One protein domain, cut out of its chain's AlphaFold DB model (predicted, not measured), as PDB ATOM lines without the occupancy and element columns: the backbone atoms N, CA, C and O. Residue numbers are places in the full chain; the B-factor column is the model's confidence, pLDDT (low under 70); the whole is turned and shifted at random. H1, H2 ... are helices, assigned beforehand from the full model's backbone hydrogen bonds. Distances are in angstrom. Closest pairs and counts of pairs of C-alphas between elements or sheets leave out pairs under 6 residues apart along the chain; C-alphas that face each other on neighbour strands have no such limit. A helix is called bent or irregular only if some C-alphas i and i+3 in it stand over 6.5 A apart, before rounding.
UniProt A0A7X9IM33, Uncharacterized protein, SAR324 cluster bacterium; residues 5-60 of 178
ATOM      1  N   GLU A   5       2.715  53.380 -22.059       87.94
ATOM      2  CA  GLU A   5       2.528  52.711 -20.768       87.94
ATOM      3  C   GLU A   5       1.146  52.043 -20.619       87.94
ATOM      4  O   GLU A   5       1.051  50.938 -20.081       87.94
ATOM      5  N   ASP A   6       0.083  52.617 -21.196       89.19
ATOM      6  CA  ASP A   6      -1.247  51.980 -21.234       89.19
ATOM      7  C   ASP A   6      -1.230  50.721 -22.123       89.19
ATOM      8  O   ASP A   6      -1.812  49.680 -21.798       89.19
ATOM      9  N   LEU A   7      -0.463  50.760 -23.218       85.94
ATOM     10  CA  LEU A   7      -0.266  49.603 -24.091       85.94
ATOM     11  C   LEU A   7       0.439  48.450 -23.353       85.94
ATOM     12  O   LEU A   7       0.009  47.294 -23.448       85.94
ATOM     13  N   LYS A   8       1.491  48.754 -22.581       91.00
ATOM     14  CA  LYS A   8       2.203  47.769 -21.748       91.00
ATOM     15  C   LYS A   8       1.293  47.163 -20.681       91.00
ATOM     16  O   LYS A   8       1.279  45.937 -20.529       91.00
ATOM     17  N   ALA A   9       0.513  47.986 -19.982       91.38
ATOM     18  CA  ALA A   9      -0.419  47.524 -18.953       91.38
ATOM     19  C   ALA A   9      -1.471  46.563 -19.533       91.38
ATOM     20  O   ALA A   9      -1.669  45.459 -19.012       91.38
ATOM     21  N   ARG A  10      -2.064  46.911 -20.682       89.50
ATOM     22  CA  ARG A  10      -3.012  46.051 -21.416       89.50
ATOM     23  C   ARG A  10      -2.391  44.724 -21.852       89.50
ATOM     24  O   ARG A  10      -3.025  43.672 -21.738       89.50
ATOM     25  N   LEU A  11      -1.145  44.744 -22.330       89.12
ATOM     26  CA  LEU A  11      -0.420  43.532 -22.721       89.12
ATOM     27  C   LEU A  11      -0.124  42.621 -21.523       89.12
ATOM     28  O   LEU A  11      -0.279  41.401 -21.637       89.12
ATOM     29  N   LYS A  12       0.263  43.191 -20.376       93.19
ATOM     30  CA  LYS A  12       0.520  42.436 -19.142       93.19
ATOM     31  C   LYS A  12      -0.759  41.783 -18.611       93.19
ATOM     32  O   LYS A  12      -0.773  40.567 -18.423       93.19
ATOM     33  N   ALA A  13      -1.849  42.544 -18.501       91.25
ATOM     34  CA  ALA A  13      -3.154  42.033 -18.074       91.25
ATOM     35  C   ALA A  13      -3.664  40.906 -18.991       91.25
ATOM     36  O   ALA A  13      -4.158  39.877 -18.529       91.25
ATOM     37  N   ARG A  14      -3.469  41.048 -20.308       85.44
ATOM     38  CA  ARG A  14      -3.796  39.997 -21.277       85.44
ATOM     39  C   ARG A  14      -2.977  38.726 -21.051       85.44
ATOM     40  O   ARG A  14      -3.548  37.641 -21.083       85.44
ATOM     41  N   ARG A  15      -1.663  38.829 -20.825       88.31
ATOM     42  CA  ARG A  15      -0.802  37.661 -20.549       88.31
ATOM     43  C   ARG A  15      -1.208  36.946 -19.262       88.31
ATOM     44  O   ARG A  15      -1.230  35.719 -19.235       88.31
ATOM     45  N   GLU A  16      -1.549  37.693 -18.218       92.88
ATOM     46  CA  GLU A  16      -2.035  37.130 -16.953       92.88
ATOM     47  C   GLU A  16      -3.380  36.410 -17.127       92.88
ATOM     48  O   GLU A  16      -3.549  35.297 -16.633       92.88
ATOM     49  N   TYR A  17      -4.307  36.980 -17.903       89.31
ATOM     50  CA  TYR A  17      -5.568  36.323 -18.260       89.31
ATOM     51  C   TYR A  17      -5.351  35.040 -19.081       89.31
ATOM     52  O   TYR A  17      -5.959  34.009 -18.794       89.31
ATOM     53  N   GLU A  18      -4.459  35.075 -20.080       87.56
ATOM     54  CA  GLU A  18      -4.135  33.903 -20.909       87.56
ATOM     55  C   GLU A  18      -3.521  32.761 -20.073       87.56
ATOM     56  O   GLU A  18      -3.814  31.597 -20.344       87.56
ATOM     57  N   LYS A  19      -2.754  33.079 -19.016       90.44
ATOM     58  CA  LYS A  19      -2.245  32.094 -18.039       90.44
ATOM     59  C   LYS A  19      -3.346  31.506 -17.153       90.44
ATOM     60  O   LYS A  19      -3.336  30.305 -16.905       90.44
ATOM     61  N   LYS A  20      -4.293  32.327 -16.685       91.88
ATOM     62  CA  LYS A  20      -5.399  31.883 -15.812       91.88
ATOM     63  C   LYS A  20      -6.460  31.059 -16.550       91.88
ATOM     64  O   LYS A  20      -7.128  30.233 -15.936       91.88
ATOM     65  N   HIS A  21      -6.621  31.260 -17.859       88.88
ATOM     66  CA  HIS A  21      -7.642  30.575 -18.659       88.88
ATOM     67  C   HIS A  21      -7.064  29.934 -19.934       88.88
ATOM     68  O   HIS A  21      -7.392  30.364 -21.049       88.88
ATOM     69  N   PRO A  22      -6.242  28.876 -19.802       88.31
ATOM     70  CA  PRO A  22      -5.559  28.254 -20.936       88.31
ATOM     71  C   PRO A  22      -6.544  27.648 -21.946       88.31
ATOM     72  O   PRO A  22      -6.422  27.900 -23.143       88.31
ATOM     73  N   ILE A  23      -7.583  26.949 -21.474       86.50
ATOM     74  CA  ILE A  23      -8.578  26.286 -22.335       86.50
ATOM     75  C   ILE A  23      -9.410  27.316 -23.111       86.50
ATOM     76  O   ILE A  23      -9.504  27.238 -24.332       86.50
ATOM     77  N   LYS A  24      -9.959  28.345 -22.446       84.06
ATOM     78  CA  LYS A  24     -10.724  29.406 -23.135       84.06
ATOM     79  C   LYS A  24      -9.861  30.161 -24.149       84.06
ATOM     80  O   LYS A  24     -10.336  30.512 -25.228       84.06
ATOM     81  N   THR A  25      -8.590  30.396 -23.829       82.44
ATOM     82  CA  THR A  25      -7.643  31.051 -24.742       82.44
ATOM     83  C   THR A  25      -7.322  30.169 -25.945       82.44
ATOM     84  O   THR A  25      -7.262  30.679 -27.066       82.44
ATOM     85  N   PHE A  26      -7.148  28.864 -25.732       82.94
ATOM     86  CA  PHE A  26      -6.952  27.879 -26.789       82.94
ATOM     87  C   PHE A  26      -8.160  27.827 -27.727       82.94
ATOM     88  O   PHE A  26      -7.994  28.051 -28.922       82.94
ATOM     89  N   LEU A  27      -9.376  27.669 -27.191       85.06
ATOM     90  CA  LEU A  27     -10.610  27.652 -27.986       85.06
ATOM     91  C   LEU A  27     -10.797  28.972 -28.747       85.06
ATOM     92  O   LEU A  27     -11.094  28.957 -29.934       85.06
ATOM     93  N   ARG A  28     -10.518  30.130 -28.132       78.62
ATOM     94  CA  ARG A  28     -10.563  31.425 -28.837       78.62
ATOM     95  C   ARG A  28      -9.538  31.512 -29.974       78.62
ATOM     96  O   ARG A  28      -9.837  32.056 -31.034       78.62
ATOM     97  N   LYS A  29      -8.316  31.007 -29.777       78.44
ATOM     98  CA  LYS A  29      -7.292  30.959 -30.839       78.44
ATOM     99  C   LYS A  29      -7.711  29.995 -31.956       78.44
ATOM    100  O   LYS A  29      -7.565  30.353 -33.120       78.44
ATOM    101  N   LEU A  30      -8.274  28.841 -31.612       81.06
ATOM    102  CA  LEU A  30      -8.714  27.819 -32.559       81.06
ATOM    103  C   LEU A  30      -9.933  28.270 -33.374       81.06
ATOM    104  O   LEU A  30      -9.886  28.231 -34.594       81.06
ATOM    105  N   PHE A  31     -10.990  28.763 -32.728       79.38
ATOM    106  CA  PHE A  31     -12.251  29.098 -33.399       79.38
ATOM    107  C   PHE A  31     -12.300  30.509 -33.988       79.38
ATOM    108  O   PHE A  31     -13.054  30.738 -34.924       79.38
ATOM    109  N   TRP A  32     -11.498  31.455 -33.487       73.56
ATOM    110  CA  TRP A  32     -11.495  32.833 -34.004       73.56
ATOM    111  C   TRP A  32     -10.236  33.130 -34.825       73.56
ATOM    112  O   TRP A  32     -10.299  33.588 -35.961       73.56
ATOM    113  N   LYS A  33      -9.042  32.862 -34.287       72.44
ATOM    114  CA  LYS A  33      -7.799  33.238 -34.986       72.44
ATOM    115  C   LYS A  33      -7.493  32.303 -36.159       72.44
ATOM    116  O   LYS A  33      -6.911  32.739 -37.155       72.44
ATOM    117  N   TRP A  34      -7.857  31.029 -36.050       73.31
ATOM    118  CA  TRP A  34      -7.532  30.045 -37.073       73.31
ATOM    119  C   TRP A  34      -8.379  30.220 -38.343       73.31
ATOM    120  O   TRP A  34      -7.774  30.561 -39.356       73.31
ATOM    121  N   PRO A  35      -9.726  30.144 -38.323       76.31
ATOM    122  CA  PRO A  35     -10.519  30.240 -39.551       76.31
ATOM    123  C   PRO A  35     -10.553  31.640 -40.173       76.31
ATOM    124  O   PRO A  35     -10.693  31.743 -41.384       76.31
ATOM    125  N   PHE A  36     -10.371  32.711 -39.393       77.81
ATOM    126  CA  PHE A  36     -10.553  34.077 -39.909       77.81
ATOM    127  C   PHE A  36      -9.263  34.861 -40.145       77.81
ATOM    128  O   PHE A  36      -9.285  35.873 -40.836       77.81
ATOM    129  N   LYS A  37      -8.129  34.426 -39.583       75.38
ATOM    130  CA  LYS A  37      -6.822  35.058 -39.851       75.38
ATOM    131  C   LYS A  37      -5.804  34.093 -40.433       75.38
ATOM    132  O   LYS A  37      -5.089  34.442 -41.364       75.38
ATOM    133  N   THR A  38      -5.712  32.888 -39.879       77.88
ATOM    134  CA  THR A  38      -4.624  31.956 -40.216       77.88
ATOM    135  C   THR A  38      -4.936  31.140 -41.466       77.88
ATOM    136  O   THR A  38      -4.062  30.938 -42.297       77.88
ATOM    137  N   LEU A  39      -6.171  30.664 -41.614       82.44
ATOM    138  CA  LEU A  39      -6.597  29.867 -42.759       82.44
ATOM    139  C   LEU A  39      -6.666  30.702 -44.049       82.44
ATOM    140  O   LEU A  39      -6.078  30.256 -45.029       82.44
ATOM    141  N   PRO A  40      -7.268  31.913 -44.069       83.94
ATOM    142  CA  PRO A  40      -7.347  32.713 -45.289       83.94
ATOM    143  C   PRO A  40      -5.960  33.105 -45.794       83.94
ATOM    144  O   PRO A  40      -5.658  32.882 -46.957       83.94
ATOM    145  N   SER A  41      -5.068  33.552 -44.901       79.31
ATOM    146  CA  SER A  41      -3.680  33.869 -45.266       79.31
ATOM    147  C   SER A  41      -2.896  32.647 -45.752       79.31
ATOM    148  O   SER A  41      -2.092  32.749 -46.674       79.31
ATOM    149  N   LYS A  42      -3.119  31.459 -45.174       84.75
ATOM    150  CA  LYS A  42      -2.504  30.218 -45.673       84.75
ATOM    151  C   LYS A  42      -3.026  29.818 -47.052       84.75
ATOM    152  O   LYS A  42      -2.230  29.368 -47.871       84.75
ATOM    153  N   LEU A  43      -4.326  29.966 -47.297       90.12
ATOM    154  CA  LEU A  43      -4.945  29.681 -48.593       90.12
ATOM    155  C   LEU A  43      -4.471  30.667 -49.660       90.12
ATOM    156  O   LEU A  43      -4.102  30.248 -50.750       90.12
ATOM    157  N   GLU A  44      -4.404  31.948 -49.317       86.06
ATOM    158  CA  GLU A  44      -3.840  32.997 -50.159       86.06
ATOM    159  C   GLU A  44      -2.370  32.701 -50.506       86.06
ATOM    160  O   GLU A  44      -2.001  32.664 -51.678       86.06
ATOM    161  N   ASN A  45      -1.544  32.355 -49.515       87.38
ATOM    162  CA  ASN A  45      -0.152  31.953 -49.741       87.38
ATOM    163  C   ASN A  45      -0.022  30.708 -50.631       87.38
ATOM    164  O   ASN A  45       0.891  30.621 -51.453       87.38
ATOM    165  N   LEU A  46      -0.912  29.724 -50.470       92.12
ATOM    166  CA  LEU A  46      -0.923  28.524 -51.303       92.12
ATOM    167  C   LEU A  46      -1.322  28.854 -52.745       92.12
ATOM    168  O   LEU A  46      -0.668  28.381 -53.674       92.12
ATOM    169  N   TYR A  47      -2.345  29.691 -52.924       93.19
ATOM    170  CA  TYR A  47      -2.758  30.198 -54.229       93.19
ATOM    171  C   TYR A  47      -1.584  30.872 -54.942       93.19
ATOM    172  O   TYR A  47      -1.257  30.491 -56.066       93.19
ATOM    173  N   TYR A  48      -0.891  31.799 -54.275       88.69
ATOM    174  CA  TYR A  48       0.262  32.484 -54.857       88.69
ATOM    175  C   TYR A  48       1.416  31.527 -55.166       88.69
ATOM    176  O   TYR A  48       1.982  31.591 -56.253       88.69
ATOM    177  N   ARG A  49       1.716  30.564 -54.285       87.56
ATOM    178  CA  ARG A  49       2.718  29.519 -54.562       87.56
ATOM    179  C   ARG A  49       2.411  28.735 -55.835       87.56
ATOM    180  O   ARG A  49       3.306  28.546 -56.656       87.56
ATOM    181  N   ILE A  50       1.167  28.291 -56.004       93.56
ATOM    182  CA  ILE A  50       0.743  27.534 -57.188       93.56
ATOM    183  C   ILE A  50       0.769  28.435 -58.426       93.56
ATOM    184  O   ILE A  50       1.332  28.044 -59.447       93.56
ATOM    185  N   LYS A  51       0.229  29.657 -58.327       93.94
ATOM    186  CA  LYS A  51       0.267  30.664 -59.395       93.94
ATOM    187  C   LYS A  51       1.699  30.857 -59.900       93.94
ATOM    188  O   LYS A  51       1.947  30.728 -61.097       93.94
ATOM    189  N   TYR A  52       2.645  31.116 -59.000       89.44
ATOM    190  CA  TYR A  52       4.038  31.385 -59.354       89.44
ATOM    191  C   TYR A  52       4.763  30.147 -59.877       89.44
ATOM    192  O   TYR A  52       5.546  30.258 -60.818       89.44
ATOM    193  N   PHE A  53       4.458  28.958 -59.354       89.56
ATOM    194  CA  PHE A  53       4.968  27.703 -59.906       89.56
ATOM    195  C   PHE A  53       4.530  27.497 -61.363       89.56
ATOM    196  O   PHE A  53       5.359  27.192 -62.221       89.56
ATOM    197  N   ILE A  54       3.246  27.710 -61.666       93.56
ATOM    198  CA  ILE A  54       2.717  27.601 -63.035       93.56
ATOM    199  C   ILE A  54       3.368  28.646 -63.944       93.56
ATOM    200  O   ILE A  54       3.756  28.326 -65.066       93.56
ATOM    201  N   GLN A  55       3.521  29.882 -63.467       90.56
ATOM    202  CA  GLN A  55       4.178  30.942 -64.231       90.56
ATOM    203  C   GLN A  55       5.630  30.589 -64.574       90.56
ATOM    204  O   GLN A  55       5.991  30.649 -65.748       90.56
ATOM    205  N   ARG A  56       6.434  30.123 -63.608       84.75
ATOM    206  CA  ARG A  56       7.822  29.703 -63.874       84.75
ATOM    207  C   ARG A  56       7.902  28.589 -64.912       84.75
ATOM    208  O   ARG A  56       8.715  28.678 -65.819       84.75
ATOM    209  N   ASN A  57       7.022  27.592 -64.840       86.38
ATOM    210  CA  ASN A  57       7.015  26.508 -65.825       86.38
ATOM    211  C   ASN A  57       6.581  26.967 -67.228       86.38
ATOM    212  O   ASN A  57       7.070  26.431 -68.215       86.38
ATOM    213  N   ARG A  58       5.662  27.937 -67.344       91.62
ATOM    214  CA  ARG A  58       5.145  28.379 -68.653       91.62
ATOM    215  C   ARG A  58       6.025  29.403 -69.366       91.62
ATOM    216  O   ARG A  58       6.069  29.378 -70.589       91.62
ATOM    217  N   ARG A  59       6.647  30.332 -68.635       88.75
ATOM    218  CA  ARG A  59       7.414  31.452 -69.222       88.75
ATOM    219  C   ARG A  59       8.842  31.592 -68.693       88.75
ATOM    220  O   ARG A  59       9.540  32.501 -69.113       88.75
ATOM    221  N   GLY A  60       9.266  30.745 -67.754       77.19
ATOM    222  CA  GLY A  60      10.595  30.809 -67.132       77.19
ATOM    223  C   GLY A  60      10.702  31.729 -65.907       77.19
ATOM    224  O   GLY A  60      11.684  31.632 -65.183       77.19
TER     225      GLY A  60
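This is residues 5 to 60 of the 178 residues of an uncharacterized protein of SAR324 cluster bacterium (UniProt A0A7X9IM33). Two helices make an L: the long, kinked helix H2 forms the long arm, and the shorter H1 meets it at a corner near residue 21 and sticks out as the short arm, free of other parts over residues 5 to 16. The far part of H2, residues 43 to 59, also stands free, and there is no packed core. The printed part has 56 residues with two named helices, H1 then H2, and no named strand; the class is all helix. The whole is extended, with a radius of gyration of the C-alphas of 18.9 A, and its flat outline spans 54 by 28 by 13 A.

H2, residues 22 to 59, has a kink of 43 degrees near residue 34. It is neither bent nor irregular, but only just: C-alphas 36 and 39 are 6.4 A apart. H1, residues 5 to 20, is close to H2 but not clearly touching it, with 1 pair of C-alphas within 8 A. The closest C-alphas of the two helices, those of Glu 18 and Thr 25, are 5.9 A apart. Their lines are about perpendicular, at 74 degrees, and their centres are 27.7 A apart. In H1 every O i to N i+4 pair is within hydrogen-bond range; in H2, 28 of 34 are.

H2 measures 50.1 A from C-alpha 22 at (-5.559, 28.254, -20.936) to C-alpha 59 at (7.414, 31.452, -69.222). H1 measures 22.8 A and begins with C-alpha 5 at (2.528, 52.711, -20.768).

The two C-alphas farthest apart, those of Lys 20 and Arg 59, are 54.9 A apart. The link from H1 to H2, of 1 residue, is tight. The printed part has no cut. The mean pLDDT of the printed part is 85.9, and no printed residue is under 70.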